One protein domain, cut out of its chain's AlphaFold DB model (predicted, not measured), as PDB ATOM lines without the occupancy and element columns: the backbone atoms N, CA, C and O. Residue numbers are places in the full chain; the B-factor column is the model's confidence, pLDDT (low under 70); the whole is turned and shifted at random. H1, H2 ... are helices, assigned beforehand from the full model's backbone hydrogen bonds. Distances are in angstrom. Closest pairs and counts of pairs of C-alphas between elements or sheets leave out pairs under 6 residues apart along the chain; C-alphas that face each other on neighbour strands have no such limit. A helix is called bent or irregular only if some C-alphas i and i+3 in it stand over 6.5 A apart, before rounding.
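What this domain is: This is residues 236 to 318 of the 1009 residues of the protein "DNA helicase" of Thermoplasmata archaeon (UniProt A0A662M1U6). A long helix, H1, sticks out with residues 236 to 247 from a small helical body: short H2 folds back on H1's last part, H3 runs past H1's end, and H4 crosses H3. That arm makes much of the length, 56 by 23 by 17 A. The printed part has 83 residues, 63 of them in four named helices, H1 to H4 in that order along the chain, with no named strand; its class is all helix, and the whole is loose, with a radius of gyration of the C-alphas of 15.2 A.

How they stand to each other: H1, residues 236 to 264, touches H2, residues 268 to 276, with residues 255 to 263 alone, a helical hairpin at a shallow tilt of 17 degrees; their closest C-alphas, Ile 259 and Ala 271, are 5.0 A apart. H3, residues 283 to 300, touches H1 the same way at 17 degrees, closest at C-alphas 293 and 263, 6.4 A. H4, residues 308 to 314, touches H3 about perpendicular at 74 degrees, closest at C-alphas 311 and 291, 4.9 A. Every O i to N i+4 pair is within hydrogen-bond range in H1, H2 and H4, and 12 of 14 in H3.

Where its parts are: H1 runs 41.6 A from C-alpha 236 at (38.162, 60.413, 113.246), H2 12.5 A, H3 25.4 A, and H4 9.9 A to C-alpha 314 at (70.859, 42.160, 136.491). H3 has a kink of 35 degrees near residue 290 and is only just irregular: C-alphas 289 and 292 are 6.8 A apart.

The domain as a whole: The two farthest C-alphas, Ile 236 and Arg 303, are 56.2 A apart. The printed part has no cut and no long link, and no printed residue is under 70 in pLDDT.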
ATOM      1  N   ILE A 236      38.359  61.808 112.829       84.19
ATOM      2  CA  ILE A 236      38.162  60.413 113.246       84.19
ATOM      3  C   ILE A 236      39.468  59.610 113.228       84.19
ATOM      4  O   ILE A 236      39.713  58.822 114.134       84.19
ATOM      5  N   GLY A 237      40.365  59.883 112.275       83.94
ATOM      6  CA  GLY A 237      41.675  59.233 112.214       83.94
ATOM      7  C   GLY A 237      42.632  59.659 113.335       83.94
ATOM      8  O   GLY A 237      43.593  58.952 113.633       83.94
ATOM      9  N   GLU A 238      42.425  60.817 113.971       83.75
ATOM     10  CA  GLU A 238      43.160  61.200 115.189       83.75
ATOM     11  C   GLU A 238      42.601  60.488 116.418       83.75
ATOM     12  O   GLU A 238      43.377  59.947 117.205       83.75
ATOM     13  N   TYR A 239      41.274  60.398 116.535       88.94
ATOM     14  CA  TYR A 239      40.628  59.630 117.596       88.94
ATOM     15  C   TYR A 239      40.970  58.137 117.527       88.94
ATOM     16  O   TYR A 239      41.332  57.560 118.545       88.94
ATOM     17  N   GLU A 240      40.940  57.509 116.350       89.69
ATOM     18  CA  GLU A 240      41.300  56.093 116.196       89.69
ATOM     19  C   GLU A 240      42.751  55.817 116.610       89.69
ATOM     20  O   GLU A 240      43.023  54.816 117.272       89.69
ATOM     21  N   ARG A 241      43.685  56.726 116.291       90.75
ATOM     22  CA  ARG A 241      45.082  56.641 116.756       90.75
ATOM     23  C   ARG A 241      45.191  56.790 118.274       90.75
ATOM     24  O   ARG A 241      45.991  56.092 118.902       90.75
ATOM     25  N   LEU A 242      44.400  57.684 118.862       89.75
ATOM     26  CA  LEU A 242      44.340  57.878 120.309       89.75
ATOM     27  C   LEU A 242      43.759  56.636 121.005       89.75
ATOM     28  O   LEU A 242      44.371  56.109 121.929       89.75
ATOM     29  N   GLU A 243      42.630  56.119 120.521       92.00
ATOM     30  CA  GLU A 243      41.983  54.903 121.021       92.00
ATOM     31  C   GLU A 243      42.929  53.696 120.927       92.00
ATOM     32  O   GLU A 243      43.104  52.981 121.913       92.00
ATOM     33  N   ASP A 244      43.600  53.500 119.785       91.44
ATOM     34  CA  ASP A 244      44.606  52.446 119.597       91.44
ATOM     35  C   ASP A 244      45.770  52.572 120.596       91.44
ATOM     36  O   ASP A 244      46.210  51.575 121.171       91.44
ATOM     37  N   THR A 245      46.222  53.799 120.881       91.56
ATOM     38  CA  THR A 245      47.263  54.066 121.886       91.56
ATOM     39  C   THR A 245      46.825  53.612 123.282       91.56
ATOM     40  O   THR A 245      47.552  52.866 123.941       91.56
ATOM     41  N   TYR A 246      45.615  53.978 123.720       92.19
ATOM     42  CA  TYR A 246      45.088  53.560 125.025       92.19
ATOM     43  C   TYR A 246      44.751  52.064 125.085       92.19
ATOM     44  O   TYR A 246      44.937  51.438 126.127       92.19
ATOM     45  N   ARG A 247      44.321  51.445 123.977       91.19
ATOM     46  CA  ARG A 247      44.143  49.985 123.890       91.19
ATOM     47  C   ARG A 247      45.468  49.253 124.077       91.19
ATOM     48  O   ARG A 247      45.534  48.310 124.864       91.19
ATOM     49  N   LYS A 248      46.532  49.710 123.411       89.31
ATOM     50  CA  LYS A 248      47.891  49.185 123.606       89.31
ATOM     51  C   LYS A 248      48.365  49.377 125.043       89.31
ATOM     52  O   LYS A 248      48.915  48.439 125.615       89.31
ATOM     53  N   GLN A 249      48.098  50.536 125.648       89.62
ATOM     54  CA  GLN A 249      48.418  50.786 127.053       89.62
ATOM     55  C   GLN A 249      47.666  49.832 127.996       89.62
ATOM     56  O   GLN A 249      48.291  49.250 128.876       89.62
ATOM     57  N   GLN A 250      46.366  49.594 127.781       92.12
ATOM     58  CA  GLN A 250      45.589  48.644 128.587       92.12
ATOM     59  C   GLN A 250      46.174  47.231 128.529       92.12
ATOM     60  O   GLN A 250      46.257  46.539 129.547       92.12
ATOM     61  N   ILE A 251      46.548  46.779 127.328       89.44
ATOM     62  CA  ILE A 251      47.172  45.468 127.131       89.44
ATOM     63  C   ILE A 251      48.508  45.422 127.878       89.44
ATOM     64  O   ILE A 251      48.716  44.498 128.662       89.44
ATOM     65  N   ALA A 252      49.349  46.448 127.726       89.00
ATOM     66  CA  ALA A 252      50.632  46.547 128.417       89.00
ATOM     67  C   ALA A 252      50.481  46.536 129.947       89.00
ATOM     68  O   ALA A 252      51.237  45.850 130.629       89.00
ATOM     69  N   GLU A 253      49.491  47.237 130.506       90.44
ATOM     70  CA  GLU A 253      49.223  47.240 131.949       90.44
ATOM     71  C   GLU A 253      48.759  45.872 132.459       90.44
ATOM     72  O   GLU A 253      49.215  45.413 133.509       90.44
ATOM     73  N   ARG A 254      47.899  45.175 131.705       90.56
ATOM     74  CA  ARG A 254      47.481  43.800 132.032       90.56
ATOM     75  C   ARG A 254      48.649  42.819 131.965       90.56
ATOM     76  O   ARG A 254      48.793  41.981 132.853       90.56
ATOM     77  N   GLU A 255      49.488  42.923 130.938       92.19
ATOM     78  CA  GLU A 255      50.698  42.109 130.799       92.19
ATOM     79  C   GLU A 255      51.692  42.396 131.931       92.19
ATOM     80  O   GLU A 255      52.207  41.460 132.543       92.19
ATOM     81  N   ALA A 256      51.899  43.668 132.284       93.00
ATOM     82  CA  ALA A 256      52.743  44.071 133.405       93.00
ATOM     83  C   ALA A 256      52.215  43.535 134.744       93.00
ATOM     84  O   ALA A 256      53.008  43.062 135.555       93.00
ATOM     85  N   MET A 257      50.897  43.559 134.976       93.44
ATOM     86  CA  MET A 257      50.281  42.958 136.166       93.44
ATOM     87  C   MET A 257      50.494  41.442 136.220       93.44
ATOM     88  O   MET A 257      50.872  40.923 137.268       93.44
ATOM     89  N   ALA A 258      50.310  40.735 135.102       92.94
ATOM     90  CA  ALA A 258      50.561  39.296 135.036       92.94
ATOM     91  C   ALA A 258      52.034  38.961 135.328       92.94
ATOM     92  O   ALA A 258      52.325  38.032 136.076       92.94
ATOM     93  N   ILE A 259      52.965  39.752 134.786       94.81
ATOM     94  CA  ILE A 259      54.401  39.613 135.050       94.81
ATOM     95  C   ILE A 259      54.725  39.890 136.522       94.81
ATOM     96  O   ILE A 259      55.471  39.124 137.124       94.81
ATOM     97  N   ARG A 260      54.155  40.940 137.129       94.88
ATOM     98  CA  ARG A 260      54.335  41.227 138.563       94.88
ATOM     99  C   ARG A 260      53.862  40.070 139.434       94.88
ATOM    100  O   ARG A 260      54.603  39.661 140.316       94.88
ATOM    101  N   ALA A 261      52.698  39.494 139.138       94.69
ATOM    102  CA  ALA A 261      52.179  38.353 139.888       94.69
ATOM    103  C   ALA A 261      53.131  37.139 139.849       94.69
ATOM    104  O   ALA A 261      53.295  36.458 140.858       94.69
ATOM    105  N   LEU A 262      53.790  36.888 138.711       95.19
ATOM    106  CA  LEU A 262      54.819  35.846 138.594       95.19
ATOM    107  C   LEU A 262      56.076  36.194 139.408       95.19
ATOM    108  O   LEU A 262      56.597  35.354 140.138       95.19
ATOM    109  N   LEU A 263      56.538  37.446 139.337       94.69
ATOM    110  CA  LEU A 263      57.709  37.916 140.087       94.69
ATOM    111  C   LEU A 263      57.492  37.879 141.609       94.69
ATOM    112  O   LEU A 263      58.404  37.493 142.336       94.69
ATOM    113  N   GLU A 264      56.295  38.219 142.092       93.00
ATOM    114  CA  GLU A 264      55.903  38.122 143.507       93.00
ATOM    115  C   GLU A 264      55.921  36.674 144.020       93.00
ATOM    116  O   GLU A 264      56.210  36.426 145.190       93.00
ATOM    117  N   GLN A 265      55.667  35.703 143.137       92.00
ATOM    118  CA  GLN A 265      55.786  34.269 143.424       92.00
ATOM    119  C   GLN A 265      57.229  33.751 143.298       92.00
ATOM    120  O   GLN A 265      57.494  32.585 143.586       92.00
ATOM    121  N   GLY A 266      58.172  34.599 142.873       89.81
ATOM    122  CA  GLY A 266      59.561  34.229 142.617       89.81
ATOM    123  C   GLY A 266      59.788  33.491 141.292       89.81
ATOM    124  O   GLY A 266      60.876  32.944 141.095       89.81
ATOM    125  N   ASP A 267      58.805  33.477 140.384       93.75
ATOM    126  CA  ASP A 267      58.902  32.849 139.062       93.75
ATOM    127  C   ASP A 267      59.482  33.821 138.019       93.75
ATOM    128  O   ASP A 267      58.791  34.420 137.188       93.75
ATOM    129  N   PHE A 268      60.803  33.988 138.070       93.88
ATOM    130  CA  PHE A 268      61.531  34.837 137.126       93.88
ATOM    131  C   PHE A 268      61.556  34.259 135.703       93.88
ATOM    132  O   PHE A 268      61.591  35.026 134.737       93.88
ATOM    133  N   SER A 269      61.539  32.930 135.559       92.00
ATOM    134  CA  SER A 269      61.545  32.262 134.254       92.00
ATOM    135  C   SER A 269      60.214  32.468 133.526       92.00
ATOM    136  O   SER A 269      60.202  32.953 132.390       92.00
ATOM    137  N   GLY A 270      59.090  32.234 134.211       93.25
ATOM    138  CA  GLY A 270      57.752  32.502 133.690       93.25
ATOM    139  C   GLY A 270      57.549  33.978 133.353       93.25
ATOM    140  O   GLY A 270      57.022  34.299 132.286       93.25
ATOM    141  N   ALA A 271      58.047  34.894 134.191       94.12
ATOM    142  CA  ALA A 271      58.024  36.328 133.900       94.12
ATOM    143  C   ALA A 271      58.776  36.677 132.598       94.12
ATOM    144  O   ALA A 271      58.265  37.439 131.774       94.12
ATOM    145  N   GLN A 272      59.965  36.099 132.374       91.25
ATOM    146  CA  GLN A 272      60.717  36.300 131.130       91.25
ATOM    147  C   GLN A 272      60.021  35.688 129.916       91.25
ATOM    148  O   GLN A 272      60.031  36.297 128.848       91.25
ATOM    149  N   GLN A 273      59.438  34.496 130.054       91.62
ATOM    150  CA  GLN A 273      58.677  33.870 128.977       91.62
ATOM    151  C   GLN A 273      57.485  34.749 128.586       91.62
ATOM    152  O   GLN A 273      57.317  35.064 127.409       91.62
ATOM    153  N   ARG A 274      56.728  35.234 129.574       92.62
ATOM    154  CA  ARG A 274      55.581  36.114 129.349       92.62
ATOM    155  C   ARG A 274      55.973  37.426 128.671       92.62
ATOM    156  O   ARG A 274      55.238  37.914 127.822       92.62
ATOM    157  N   PHE A 275      57.138  37.975 129.010       93.19
ATOM    158  CA  PHE A 275      57.688  39.140 128.320       93.19
ATOM    159  C   PHE A 275      58.066  38.846 126.863       93.19
ATOM    160  O   PHE A 275      57.767  39.659 125.999       93.19
ATOM    161  N   ARG A 276      58.669  37.688 126.554       89.50
ATOM    162  CA  ARG A 276      58.987  37.316 125.157       89.50
ATOM    163  C   ARG A 276      57.739  37.177 124.285       89.50
ATOM    164  O   ARG A 276      57.815  37.392 123.083       89.50
ATOM    165  N   GLU A 277      56.615  36.807 124.888       90.81
ATOM    166  CA  GLU A 277      55.309  36.718 124.226       90.81
ATOM    167  C   GLU A 277      54.593  38.078 124.121       90.81
ATOM    168  O   GLU A 277      53.610  38.196 123.389       90.81
ATOM    169  N   SER A 278      55.058  39.102 124.847       89.19
ATOM    170  CA  SER A 278      54.457  40.437 124.848       89.19
ATOM    171  C   SER A 278      54.815  41.196 123.574       89.19
ATOM    172  O   SER A 278      55.983  41.367 123.231       89.19
ATOM    173  N   ALA A 279      53.794  41.727 122.903       84.69
ATOM    174  CA  ALA A 279      53.964  42.637 121.772       84.69
ATOM    175  C   ALA A 279      53.947  44.122 122.190       84.69
ATOM    176  O   ALA A 279      54.125  44.996 121.341       84.69
ATOM    177  N   THR A 280      53.682  44.420 123.469       87.75
ATOM    178  CA  THR A 280      53.402  45.790 123.936       87.75
ATOM    179  C   THR A 280      54.397  46.319 124.967       87.75
ATOM    180  O   THR A 280      54.615  47.529 125.034       87.75
ATOM    181  N   LEU A 281      55.043  45.447 125.746       89.31
ATOM    182  CA  LEU A 281      56.025  45.854 126.746       89.31
ATOM    183  C   LEU A 281      57.409  46.038 126.129       89.31
ATOM    184  O   LEU A 281      57.932  45.174 125.432       89.31
ATOM    185  N   THR A 282      58.050  47.158 126.456       90.75
ATOM    186  CA  THR A 282      59.453  47.383 126.103       90.75
ATOM    187  C   THR A 282      60.378  46.674 127.092       90.75
ATOM    188  O   THR A 282      60.047  46.499 128.270       90.75
ATOM    189  N   GLY A 283      61.585  46.313 126.644       89.38
ATOM    190  CA  GLY A 283      62.597  45.709 127.519       89.38
ATOM    191  C   GLY A 283      62.994  46.605 128.697       89.38
ATOM    192  O   GLY A 283      63.252  46.105 129.790       89.38
ATOM    193  N   GLU A 284      62.976  47.929 128.516       90.75
ATOM    194  CA  GLU A 284      63.223  48.896 129.592       90.75
ATOM    195  C   GLU A 284      62.124  48.849 130.664       90.75
ATOM    196  O   GLU A 284      62.428  48.817 131.859       90.75
ATOM    197  N   HIS A 285      60.851  48.789 130.252       90.94
ATOM    198  CA  HIS A 285      59.735  48.672 131.188       90.94
ATOM    199  C   HIS A 285      59.829  47.351 131.965       90.94
ATOM    200  O   HIS A 285      59.786  47.359 133.194       90.94
ATOM    201  N   PHE A 286      60.064  46.229 131.278       93.88
ATOM    202  CA  PHE A 286      60.253  44.936 131.941       93.88
ATOM    203  C   PHE A 286      61.426  44.944 132.934       93.88
ATOM    204  O   PHE A 286      61.279  44.493 134.068       93.88
ATOM    205  N   THR A 287      62.565  45.529 132.553       94.31
ATOM    206  CA  THR A 287      63.747  45.660 133.424       94.31
ATOM    207  C   THR A 287      63.403  46.411 134.716       94.31
ATOM    208  O   THR A 287      63.777  45.976 135.806       94.31
ATOM    209  N   ARG A 288      62.640  47.510 134.623       94.31
ATOM    210  CA  ARG A 288      62.181  48.282 135.793       94.31
ATOM    211  C   ARG A 288      61.187  47.517 136.668       94.31
ATOM    212  O   ARG A 288      61.205  47.700 137.881       94.31
ATOM    213  N   LEU A 289      60.343  46.670 136.080       94.62
ATOM    214  CA  LEU A 289      59.426  45.798 136.826       94.62
ATOM    215  C   LEU A 289      60.180  44.695 137.584       94.62
ATOM    216  O   LEU A 289      59.851  44.386 138.729       94.62
ATOM    217  N   MET A 290      61.203  44.119 136.954       95.12
ATOM    218  CA  MET A 290      61.979  43.004 137.492       95.12
ATOM    219  C   MET A 290      62.973  43.442 138.581       95.12
ATOM    220  O   MET A 290      63.144  42.722 139.565       95.12
ATOM    221  N   ALA A 291      63.572  44.632 138.473       96.56
ATOM    222  CA  ALA A 291      64.646  45.076 139.370       96.56
ATOM    223  C   ALA A 291      64.305  45.074 140.876       96.56
ATOM    224  O   ALA A 291      65.107  44.531 141.642       96.56
ATOM    225  N   PRO A 292      63.148  45.589 141.343       96.75
ATOM    226  CA  PRO A 292      62.789  45.525 142.762       96.75
ATOM    227  C   PRO A 292      62.707  44.087 143.291       96.75
ATOM    228  O   PRO A 292      63.213  43.796 144.372       96.75
ATOM    229  N   HIS A 293      62.152  43.174 142.490       96.44
ATOM    230  CA  HIS A 293      61.993  41.761 142.840       96.44
ATOM    231  C   HIS A 293      63.335  41.019 142.834       96.44
ATOM    232  O   HIS A 293      63.595  40.197 143.708       96.44
ATOM    233  N   VAL A 294      64.233  41.344 141.895       96.38
ATOM    234  CA  VAL A 294      65.617  40.844 141.913       96.38
ATOM    235  C   VAL A 294      66.329  41.315 143.181       96.38
ATOM    236  O   VAL A 294      66.928  40.503 143.881       96.38
ATOM    237  N   LYS A 295      66.228  42.603 143.529       96.31
ATOM    238  CA  LYS A 295      66.826  43.147 144.757       96.31
ATOM    239  C   LYS A 295      66.307  42.424 146.004       96.31
ATOM    240  O   LYS A 295      67.101  41.995 146.838       96.31
ATOM    241  N   GLU A 296      64.994  42.238 146.104       95.56
ATOM    242  CA  GLU A 296      64.351  41.531 147.213       95.56
ATOM    243  C   GLU A 296      64.772  40.056 147.299       95.56
ATOM    244  O   GLU A 296      65.125  39.581 148.381       95.56
ATOM    245  N   CYS A 297      64.811  39.351 146.164       95.06
ATOM    246  CA  CYS A 297      65.287  37.971 146.063       95.06
ATOM    247  C   CYS A 297      66.720  37.826 146.594       95.06
ATOM    248  O   CYS A 297      67.006  36.935 147.395       95.06
ATOM    249  N   PHE A 298      67.628  38.713 146.184       95.50
ATOM    250  CA  PHE A 298      69.022  38.669 146.630       95.50
ATOM    251  C   PHE A 298      69.160  38.879 148.140       95.50
ATOM    252  O   PHE A 298      69.936  38.172 148.785       95.50
ATOM    253  N   VAL A 299      68.369  39.782 148.724       94.75
ATOM    254  CA  VAL A 299      68.378  40.024 150.172       94.75
ATOM    255  C   VAL A 299      67.797  38.832 150.936       94.75
ATOM    256  O   VAL A 299      68.427  38.344 151.877       94.75
ATOM    257  N   LYS A 300      66.614  38.344 150.544       93.56
ATOM    258  CA  LYS A 300      65.887  37.304 151.291       93.56
ATOM    259  C   LYS A 300      66.502  35.915 151.141       93.56
ATOM    260  O   LYS A 300      66.604  35.188 152.126       93.56
ATOM    261  N   GLU A 301      66.898  35.546 149.927       92.56
ATOM    262  CA  GLU A 301      67.313  34.177 149.613       92.56
ATOM    263  C   GLU A 301      68.829  34.027 149.539       92.56
ATOM    264  O   GLU A 301      69.389  33.102 150.124       92.56
ATOM    265  N   PHE A 302      69.510  34.956 148.864       92.75
ATOM    266  CA  PHE A 302      70.963  34.888 148.676       92.75
ATOM    267  C   PHE A 302      71.756  35.601 149.776       92.75
ATOM    268  O   PHE A 302      72.982  35.506 149.794       92.75
ATOM    269  N   ARG A 303      71.071  36.274 150.715       91.94
ATOM    270  CA  ARG A 303      71.666  37.038 151.829       91.94
ATOM    271  C   ARG A 303      72.730  38.034 151.357       91.94
ATOM    272  O   ARG A 303      73.750  38.228 152.015       91.94
ATOM    273  N   PHE A 304      72.484  38.652 150.206       91.50
ATOM    274  CA  PHE A 304      73.395  39.588 149.567       91.50
ATOM    275  C   PHE A 304      72.661  40.882 149.221       91.50
ATOM    276  O   PHE A 304      71.606  40.864 148.596       91.50
ATOM    277  N   GLU A 305      73.222  42.022 149.613       91.75
ATOM    278  CA  GLU A 305      72.596  43.321 149.380       91.75
ATOM    279  C   GLU A 305      73.007  43.906 148.020       91.75
ATOM    280  O   GLU A 305      74.193  44.096 147.723       91.75
ATOM    281  N   LEU A 306      72.011  44.214 147.188       93.19
ATOM    282  CA  LEU A 306      72.191  44.892 145.907       93.19
ATOM    283  C   LEU A 306      71.820  46.370 146.021       93.19
ATOM    284  O   LEU A 306      70.833  46.721 146.657       93.19
ATOM    285  N   ASP A 307      72.586  47.228 145.346       92.88
ATOM    286  CA  ASP A 307      72.123  48.585 145.047       92.88
ATOM    287  C   ASP A 307      71.150  48.568 143.853       92.88
ATOM    288  O   ASP A 307      71.078  47.582 143.111       92.88
ATOM    289  N   ASP A 308      70.413  49.663 143.658       94.75
ATOM    290  CA  ASP A 308      69.404  49.761 142.596       94.75
ATOM    291  C   ASP A 308      70.013  49.677 141.190       94.75
ATOM    292  O   ASP A 308      69.416  49.079 140.295       94.75
ATOM    293  N   TYR A 309      71.232  50.191 140.992       95.69
ATOM    294  CA  TYR A 309      71.927  50.119 139.707       95.69
ATOM    295  C   TYR A 309      72.290  48.676 139.334       95.69
ATOM    296  O   TYR A 309      72.110  48.267 138.187       95.69
ATOM    297  N   LYS A 310      72.760  47.870 140.292       96.00
ATOM    298  CA  LYS A 310      73.026  46.439 140.098       96.00
ATOM    299  C   LYS A 310      71.741  45.663 139.870       96.00
ATOM    300  O   LYS A 310      71.723  44.805 138.996       96.00
ATOM    301  N   ALA A 311      70.680  45.959 140.616       96.75
ATOM    302  CA  ALA A 311      69.387  45.309 140.425       96.75
ATOM    303  C   ALA A 311      68.826  45.569 139.015       96.75
ATOM    304  O   ALA A 311      68.402  44.627 138.343       96.75
ATOM    305  N   LEU A 312      68.907  46.813 138.529       96.56
ATOM    306  CA  LEU A 312      68.564  47.172 137.149       96.56
ATOM    307  C   LEU A 312      69.456  46.450 136.136       96.56
ATOM    308  O   LEU A 312      68.946  45.837 135.201       96.56
ATOM    309  N   ALA A 313      70.774  46.448 136.347       96.94
ATOM    310  CA  ALA A 313      71.709  45.790 135.441       96.94
ATOM    311  C   ALA A 313      71.457  44.274 135.332       96.94
ATOM    312  O   ALA A 313      71.476  43.730 134.226       96.94
ATOM    313  N   LEU A 314      71.188  43.593 136.450       97.12
ATOM    314  CA  LEU A 314      70.859  42.160 136.491       97.12
ATOM    315  C   LEU A 314      69.508  41.830 135.845       97.12
ATOM    316  O   LEU A 314      69.292  40.698 135.427       97.12
ATOM    317  N   SER A 315      68.617  42.817 135.755       95.81
ATOM    318  CA  SER A 315      67.268  42.667 135.201       95.81
ATOM    319  C   SER A 315      67.190  42.942 133.696       95.81
ATOM    320  O   SER A 315      66.112  42.833 133.113       95.81
ATOM    321  N   SER A 316      68.308  43.314 133.061       93.50
ATOM    322  CA  SER A 316      68.352  43.591 131.623       93.50
ATOM    323  C   SER A 316      67.976  42.350 130.811       93.50
ATOM    324  O   SER A 316      68.574  41.282 130.952       93.50
ATOM    325  N   VAL A 317      67.003  42.511 129.914       90.50
ATOM    326  CA  VAL A 317      66.532  41.450 129.007       90.50
ATOM    327  C   VAL A 317      67.065  41.559 127.587       90.50
ATOM    328  O   VAL A 317      66.875  40.617 126.813       90.50
ATOM    329  N   ALA A 318      67.741  42.664 127.262       92.94
ATOM    330  CA  ALA A 318      68.328  42.895 125.948       92.94
ATOM    331  C   ALA A 318      69.286  41.763 125.565       92.94
ATOM    332  O   ALA A 318      69.981  41.202 126.419       92.94
TER     333      ALA A 318